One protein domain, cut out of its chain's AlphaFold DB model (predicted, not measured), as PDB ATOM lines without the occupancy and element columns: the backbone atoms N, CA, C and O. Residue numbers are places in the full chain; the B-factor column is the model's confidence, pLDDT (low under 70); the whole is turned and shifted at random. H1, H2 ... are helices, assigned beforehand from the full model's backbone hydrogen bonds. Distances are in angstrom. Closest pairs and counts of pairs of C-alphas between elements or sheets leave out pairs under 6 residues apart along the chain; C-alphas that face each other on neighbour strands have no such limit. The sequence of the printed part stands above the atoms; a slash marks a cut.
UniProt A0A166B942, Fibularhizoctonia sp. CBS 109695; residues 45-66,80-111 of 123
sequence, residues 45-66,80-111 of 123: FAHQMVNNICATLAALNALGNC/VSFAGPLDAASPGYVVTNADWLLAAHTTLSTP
ATOM      1  N   PHE A  45     -20.037 -16.131   8.200       86.19
ATOM      2  CA  PHE A  45     -18.978 -15.201   8.575       86.19
ATOM      3  C   PHE A  45     -19.516 -13.789   8.821       86.19
ATOM      4  O   PHE A  45     -20.289 -13.252   8.032       86.19
ATOM      5  N   ALA A  46     -19.077 -13.175   9.918       86.94
ATOM      6  CA  ALA A  46     -19.465 -11.834  10.328       86.94
ATOM      7  C   ALA A  46     -18.234 -10.944  10.558       86.94
ATOM      8  O   ALA A  46     -17.326 -11.310  11.316       86.94
ATOM      9  N   HIS A  47     -18.227  -9.754   9.949       84.50
ATOM     10  CA  HIS A  47     -17.222  -8.720  10.209       84.50
ATOM     11  C   HIS A  47     -17.452  -7.996  11.542       84.50
ATOM     12  O   HIS A  47     -18.582  -7.762  11.975       84.50
ATOM     13  N   GLN A  48     -16.356  -7.587  12.187       84.06
ATOM     14  CA  GLN A  48     -16.424  -6.783  13.401       84.06
ATOM     15  C   GLN A  48     -16.839  -5.351  13.056       84.06
ATOM     16  O   GLN A  48     -16.065  -4.610  12.460       84.06
ATOM     17  N   MET A  49     -18.042  -4.962  13.479       86.19
ATOM     18  CA  MET A  49     -18.576  -3.611  13.256       86.19
ATOM     19  C   MET A  49     -18.352  -2.656  14.430       86.19
ATOM     20  O   MET A  49     -18.301  -1.445  14.241       86.19
ATOM     21  N   VAL A  50     -18.194  -3.184  15.647       82.69
ATOM     22  CA  VAL A  50     -17.941  -2.388  16.856       82.69
ATOM     23  C   VAL A  50     -16.741  -2.929  17.622       82.69
ATOM     24  O   VAL A  50     -16.396  -4.109  17.543       82.69
ATOM     25  N   ASN A  51     -16.083  -2.055  18.377       80.19
ATOM     26  CA  ASN A  51     -15.009  -2.461  19.279       80.19
ATOM     27  C   ASN A  51     -15.562  -3.317  20.432       80.19
ATOM     28  O   ASN A  51     -16.741  -3.239  20.763       80.19
ATOM     29  N   ASN A  52     -14.689  -4.108  21.064       82.88
ATOM     30  CA  ASN A  52     -14.962  -4.893  22.278       82.88
ATOM     31  C   ASN A  52     -15.853  -6.146  22.128       82.88
ATOM     32  O   ASN A  52     -15.950  -6.916  23.070       82.88
ATOM     33  N   ILE A  53     -16.430  -6.442  20.959       84.88
ATOM     34  CA  ILE A  53     -17.216  -7.683  20.752       84.88
ATOM     35  C   ILE A  53     -16.419  -8.836  20.123       84.88
ATOM     36  O   ILE A  53     -16.996  -9.843  19.719       84.88
ATOM     37  N   CYS A  54     -15.096  -8.702  20.005       86.31
ATOM     38  CA  CYS A  54     -14.244  -9.627  19.250       86.31
ATOM     39  C   CYS A  54     -14.338 -11.082  19.738       86.31
ATOM     40  O   CYS A  54     -14.364 -11.996  18.919       86.31
ATOM     41  N   ALA A  55     -14.463 -11.308  21.049       84.88
ATOM     42  CA  ALA A  55     -14.638 -12.649  21.602       84.88
ATOM     43  C   ALA A  55     -15.989 -13.271  21.203       84.88
ATOM     44  O   ALA A  55     -16.040 -14.426  20.787       84.88
ATOM     45  N   THR A  56     -17.075 -12.494  21.276       89.62
ATOM     46  CA  THR A  56     -18.414 -12.937  20.856       89.62
ATOM     47  C   THR A  56     -18.445 -13.229  19.361       89.62
ATOM     48  O   THR A  56     -18.953 -14.266  18.944       89.62
ATOM     49  N   LEU A  57     -17.853 -12.353  18.552       88.25
ATOM     50  CA  LEU A  57     -17.798 -12.520  17.105       88.25
ATOM     51  C   LEU A  57     -16.992 -13.761  16.700       88.25
ATOM     52  O   LEU A  57     -17.433 -14.531  15.850       88.25
ATOM     53  N   ALA A  58     -15.847 -13.995  17.348       85.19
ATOM     54  CA  ALA A  58     -15.048 -15.196  17.131       85.19
ATOM     55  C   ALA A  58     -15.841 -16.473  17.461       85.19
ATOM     56  O   ALA A  58     -15.805 -17.433  16.692       85.19
ATOM     57  N   ALA A  59     -16.602 -16.468  18.560       86.94
ATOM     58  CA  ALA A  59     -17.468 -17.587  18.923       86.94
ATOM     59  C   ALA A  59     -18.571 -17.832  17.882       86.94
ATOM     60  O   ALA A  59     -18.805 -18.978  17.509       86.94
ATOM     61  N   LEU A  60     -19.214 -16.780  17.372       88.62
ATOM     62  CA  LEU A  60     -20.267 -16.907  16.358       88.62
ATOM     63  C   LEU A  60     -19.730 -17.414  15.018       88.62
ATOM     64  O   LEU A  60     -20.315 -18.330  14.447       88.62
ATOM     65  N   ASN A  61     -18.593 -16.890  14.554       87.00
ATOM     66  CA  ASN A  61     -17.946 -17.359  13.324       87.00
ATOM     67  C   ASN A  61     -17.500 -18.828  13.430       87.00
ATOM     68  O   ASN A  61     -17.503 -19.551  12.437       87.00
ATOM     69  N   ALA A  62     -17.150 -19.305  14.629       83.06
ATOM     70  CA  ALA A  62     -16.853 -20.718  14.850       83.06
ATOM     71  C   ALA A  62     -18.127 -21.581  14.893       83.06
ATOM     72  O   ALA A  62     -18.215 -22.601  14.212       83.06
ATOM     73  N   LEU A  63     -19.118 -21.181  15.696       85.81
ATOM     74  CA  LEU A  63     -20.322 -21.976  15.942       85.81
ATOM     75  C   LEU A  63     -21.270 -22.010  14.739       85.81
ATOM     76  O   LEU A  63     -21.928 -23.024  14.534       85.81
ATOM     77  N   GLY A  64     -21.323 -20.946  13.932       85.44
ATOM     78  CA  GLY A  64     -22.167 -20.877  12.733       85.44
ATOM     79  C   GLY A  64     -21.763 -21.856  11.625       85.44
ATOM     80  O   GLY A  64     -22.574 -22.144  10.755       85.44
ATOM     81  N   ASN A  65     -20.544 -22.403  11.689       84.19
ATOM     82  CA  ASN A  65     -20.007 -23.377  10.729       84.19
ATOM     83  C   ASN A  65     -19.918 -24.804  11.289       84.19
ATOM     84  O   ASN A  65     -19.430 -25.713  10.618       84.19
ATOM     85  N   CYS A  66     -20.350 -25.011  12.533       81.56
ATOM     86  CA  CYS A  66     -20.308 -26.307  13.196       81.56
ATOM     87  C   CYS A  66     -21.736 -26.894  13.268       81.56
ATOM     88  O   CYS A  66     -22.707 -26.139  13.371       81.56
ATOM     89  N   VAL A  80     -28.526 -17.850  13.107       89.31
ATOM     90  CA  VAL A  80     -27.707 -18.428  12.021       89.31
ATOM     91  C   VAL A  80     -28.534 -18.613  10.747       89.31
ATOM     92  O   VAL A  80     -28.055 -18.303   9.663       89.31
ATOM     93  N   SER A  81     -29.795 -19.041  10.865       90.12
ATOM     94  CA  SER A  81     -30.688 -19.210   9.705       90.12
ATOM     95  C   SER A  81     -31.006 -17.883   9.008       90.12
ATOM     96  O   SER A  81     -31.132 -17.841   7.788       90.12
ATOM     97  N   PHE A  82     -31.145 -16.804   9.780       92.06
ATOM     98  CA  PHE A  82     -31.426 -15.466   9.268       92.06
ATOM     99  C   PHE A  82     -30.179 -14.788   8.690       92.06
ATOM    100  O   PHE A  82     -30.240 -14.212   7.608       92.06
ATOM    101  N   ALA A  83     -29.060 -14.837   9.412       90.50
ATOM    102  CA  ALA A  83     -27.848 -14.110   9.055       90.50
ATOM    103  C   ALA A  83     -26.929 -14.883   8.097       90.50
ATOM    104  O   ALA A  83     -26.145 -14.261   7.392       90.50
ATOM    105  N   GLY A  84     -27.024 -16.214   8.037       87.62
ATOM    106  CA  GLY A  84     -26.184 -17.055   7.178       87.62
ATOM    107  C   GLY A  84     -26.228 -16.720   5.681       87.62
ATOM    108  O   GLY A  84     -25.170 -16.702   5.064       87.62
ATOM    109  N   PRO A  85     -27.394 -16.411   5.085       87.25
ATOM    110  CA  PRO A  85     -27.478 -16.039   3.668       87.25
ATOM    111  C   PRO A  85     -27.011 -14.612   3.342       87.25
ATOM    112  O   PRO A  85     -27.066 -14.216   2.178       87.25
ATOM    113  N   LEU A  86     -26.653 -13.804   4.343       85.88
ATOM    114  CA  LEU A  86     -26.291 -12.403   4.144       85.88
ATOM    115  C   LEU A  86     -24.803 -12.260   3.788       85.88
ATOM    116  O   LEU A  86     -23.980 -13.093   4.158       85.88
ATOM    117  N   ASP A  87     -24.444 -11.172   3.104       84.00
ATOM    118  CA  ASP A  87     -23.041 -10.830   2.844       84.00
ATOM    119  C   ASP A  87     -22.287 -10.590   4.158       84.00
ATOM    120  O   ASP A  87     -22.875 -10.094   5.103       84.00
ATOM    121  N   ALA A  88     -20.982 -10.852   4.228       74.06
ATOM    122  CA  ALA A  88     -20.215 -10.825   5.480       74.06
ATOM    123  C   ALA A  88     -20.310  -9.534   6.332       74.06
ATOM    124  O   ALA A  88     -20.041  -9.568   7.543       74.06
ATOM    125  N   ALA A  89     -20.641  -8.379   5.740       79.38
ATOM    126  CA  ALA A  89     -20.818  -7.139   6.493       79.38
ATOM    127  C   ALA A  89     -22.163  -7.130   7.240       79.38
ATOM    128  O   ALA A  89     -22.233  -6.719   8.403       79.38
ATOM    129  N   SER A  90     -23.213  -7.648   6.610       87.44
ATOM    130  CA  SER A  90     -24.574  -7.673   7.146       87.44
ATOM    131  C   SER A  90     -24.711  -8.433   8.480       87.44
ATOM    132  O   SER A  90     -25.228  -7.837   9.429       87.44
ATOM    133  N   PRO A  91     -24.188  -9.664   8.672       88.62
ATOM    134  CA  PRO A  91     -24.176 -10.351   9.960       88.62
ATOM    135  C   PRO A  91     -23.497  -9.553  11.069       88.62
ATOM    136  O   PRO A  91     -23.954  -9.608  12.205       88.62
ATOM    137  N   GLY A  92     -22.468  -8.755  10.766       86.38
ATOM    138  CA  GLY A  92     -21.844  -7.863  11.749       86.38
ATOM    139  C   GLY A  92     -22.834  -6.848  12.341       86.38
ATOM    140  O   GLY A  92     -22.822  -6.584  13.549       86.38
ATOM    141  N   TYR A  93     -23.753  -6.335  11.521       89.00
ATOM    142  CA  TYR A  93     -24.862  -5.502  11.990       89.00
ATOM    143  C   TYR A  93     -25.909  -6.316  12.755       89.00
ATOM    144  O   TYR A  93     -26.379  -5.869  13.799       89.00
ATOM    145  N   VAL A  94     -26.241  -7.530  12.309       92.06
ATOM    146  CA  VAL A  94     -27.201  -8.389  13.030       92.06
ATOM    147  C   VAL A  94     -26.692  -8.732  14.435       92.06
ATOM    148  O   VAL A  94     -27.451  -8.640  15.398       92.06
ATOM    149  N   VAL A  95     -25.404  -9.062  14.582       89.88
ATOM    150  CA  VAL A  95     -24.768  -9.349  15.883       89.88
ATOM    151  C   VAL A  95     -24.902  -8.170  16.842       89.88
ATOM    152  O   VAL A  95     -25.233  -8.357  18.009       89.88
ATOM    153  N   THR A  96     -24.641  -6.957  16.357       88.25
ATOM    154  CA  THR A  96     -24.628  -5.750  17.199       88.25
ATOM    155  C   THR A  96     -26.019  -5.269  17.599       88.25
ATOM    156  O   THR A  96     -26.139  -4.567  18.598       88.25
ATOM    157  N   ASN A  97     -27.061  -5.683  16.872       90.19
ATOM    158  CA  ASN A  97     -28.459  -5.359  17.168       90.19
ATOM    159  C   ASN A  97     -29.211  -6.502  17.879       90.19
ATOM    160  O   ASN A  97     -30.405  -6.388  18.143       90.19
ATOM    161  N   ALA A  98     -28.544  -7.618  18.185       92.62
ATOM    162  CA  ALA A  98     -29.154  -8.737  18.888       92.62
ATOM    163  C   ALA A  98     -29.056  -8.542  20.410       92.62
ATOM    164  O   ALA A  98     -28.043  -8.885  21.025       92.62
ATOM    165  N   ASP A  99     -30.137  -8.061  21.031       92.12
ATOM    166  CA  ASP A  99     -30.191  -7.776  22.476       92.12
ATOM    167  C   ASP A  99     -29.757  -8.962  23.347       92.12
ATOM    168  O   ASP A  99     -29.057  -8.794  24.342       92.12
ATOM    169  N   TRP A 100     -30.121 -10.188  22.960       91.88
ATOM    170  CA  TRP A 100     -29.758 -11.395  23.705       91.88
ATOM    171  C   TRP A 100     -28.255 -11.717  23.632       91.88
ATOM    172  O   TRP A 100     -27.694 -12.220  24.606       91.88
ATOM    173  N   LEU A 101     -27.594 -11.413  22.506       91.25
ATOM    174  CA  LEU A 101     -26.143 -11.565  22.357       91.25
ATOM    175  C   LEU A 101     -25.407 -10.485  23.136       91.25
ATOM    176  O   LEU A 101     -24.415 -10.786  23.799       91.25
ATOM    177  N   LEU A 102     -25.909  -9.251  23.085       89.25
ATOM    178  CA  LEU A 102     -25.355  -8.146  23.854       89.25
ATOM    179  C   LEU A 102     -25.478  -8.412  25.358       89.25
ATOM    180  O   LEU A 102     -24.491  -8.285  26.075       89.25
ATOM    181  N   ALA A 103     -26.642  -8.867  25.827       88.62
ATOM    182  CA  ALA A 103     -26.848  -9.239  27.222       88.62
ATOM    183  C   ALA A 103     -25.878 -10.345  27.662       88.62
ATOM    184  O   ALA A 103     -25.195 -10.191  28.673       88.62
ATOM    185  N   ALA A 104     -25.750 -11.422  26.876       88.12
ATOM    186  CA  ALA A 104     -24.813 -12.507  27.168       88.12
ATOM    187  C   ALA A 104     -23.352 -12.026  27.190       88.12
ATOM    188  O   ALA A 104     -22.603 -12.366  28.108       88.12
ATOM    189  N   HIS A 105     -22.957 -11.201  26.215       89.25
ATOM    190  CA  HIS A 105     -21.640 -10.573  26.167       89.25
ATOM    191  C   HIS A 105     -21.384  -9.746  27.433       89.25
ATOM    192  O   HIS A 105     -20.412  -9.990  28.143       89.25
ATOM    193  N   THR A 106     -22.292  -8.833  27.785       87.44
ATOM    194  CA  THR A 106     -22.154  -7.964  28.957       87.44
ATOM    195  C   THR A 106     -22.126  -8.744  30.271       87.44
ATOM    196  O   THR A 106     -21.322  -8.415  31.144       87.44
ATOM    197  N   THR A 107     -22.938  -9.795  30.430       87.81
ATOM    198  CA  THR A 107     -22.901 -10.652  31.629       87.81
ATOM    199  C   THR A 107     -21.544 -11.336  31.800       87.81
ATOM    200  O   THR A 107     -21.053 -11.425  32.923       87.81
ATOM    201  N   LEU A 108     -20.918 -11.779  30.706       83.94
ATOM    202  CA  LEU A 108     -19.601 -12.421  30.736       83.94
ATOM    203  C   LEU A 108     -18.440 -11.417  30.838       83.94
ATOM    204  O   LEU A 108     -17.367 -11.778  31.315       83.94
ATOM    205  N   SER A 109     -18.638 -10.172  30.395       80.69
ATOM    206  CA  SER A 109     -17.633  -9.099  30.460       80.69
ATOM    207  C   SER A 109     -17.637  -8.324  31.778       80.69
ATOM    208  O   SER A 109     -16.634  -7.697  32.120       80.69
ATOM    209  N   THR A 110     -18.746  -8.329  32.517       69.62
ATOM    210  CA  THR A 110     -18.826  -7.666  33.826       69.62
ATOM    211  C   THR A 110     -18.125  -8.543  34.872       69.62
ATOM    212  O   THR A 110     -18.402  -9.741  34.919       69.62
ATOM    213  N   PRO A 111     -17.250  -8.000  35.742       55.50
ATOM    214  CA  PRO A 111     -16.567  -8.768  36.785       55.50
ATOM    215  C   PRO A 111     -17.547  -9.183  37.899       55.50
ATOM    216  O   PRO A 111     -17.577  -8.602  38.981       55.50
TER     217      PRO A 111
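This is residues 45 to 66 and 80 to 111 of the 123 residues of a protein of Fibularhizoctonia sp. CBS 109695 (UniProt A0A166B942). H3 and H4 follow each other along the long axis of an elongated body and make a corner where residues 97 and 98 join them, and H1 lies near both, steeply tilted to each. The short H2 packs on H3 with few contacts, away from H4, and residues 45 to 53 form a stretch with no named element before H1. The 54 printed residues have four named helices, H1, H2, H3 and H4 in chain order, and no named strand; the class is all helix, with 33 of the residues in helices. The whole is compact, with a radius of gyration of the C-alphas of 10.8 A, and spans 35 by 22 by 16 A.

After residues 45 to 53 comes H1, residues 54 to 63. It is close to but not clearly touching H3, residues 89 to 96; the closest C-alphas, of Leu 57 and Val 95, are 7.8 A apart. Their lines stand at a steep tilt of 68 degrees, only just short of about perpendicular, and they run opposite ways. H1 is also close to but not clearly touching H4, residues 99 to 109, with the closest C-alphas, of Thr 56 and His 105, 6.6 A apart. These two run opposite ways at a steep tilt of 61 degrees. H2, residues 80 to 83, is apart from H1 and from H4. H2 and H3 only just touch, with 3 pairs of C-alphas within 8 A; the closest are those of Ala 83 and Pro 91, 5.3 A apart. H3 and H4 are close but not clearly touching, with the closest C-alphas, of Val 95 and Leu 101, 7.0 A apart. They run the same way at a steep tilt of 68 degrees, only just short of about perpendicular. In H1, H3 and H4 every O i to N i+4 pair is within hydrogen-bond range, while H2 is too short for such a pair.

H1 begins at C-alpha 54, (-14.244, -9.627, 19.250), and is 14.2 A from first to last C-alpha. H2 has four residues and measures 5.2 A. H3 begins at C-alpha 89, (-20.818, -7.139, 6.493), and is 11.4 A long. H4, the longest helix with 11 residues, measures 14.9 A and ends at C-alpha 109, (-17.633, -9.099, 30.460).

The two C-alphas farthest apart, those of Pro 85 and Pro 111, are 35.6 A apart. Residues 67 to 79 are not printed, and C-alphas 66 and 80 are 10.9 A apart across this cut, which lies in the link from H1 to H2. The links from H2 to H3 and from H3 to H4 are tight. The mean pLDDT of the printed part is 85.8, and residues 110 to 111 are under 70.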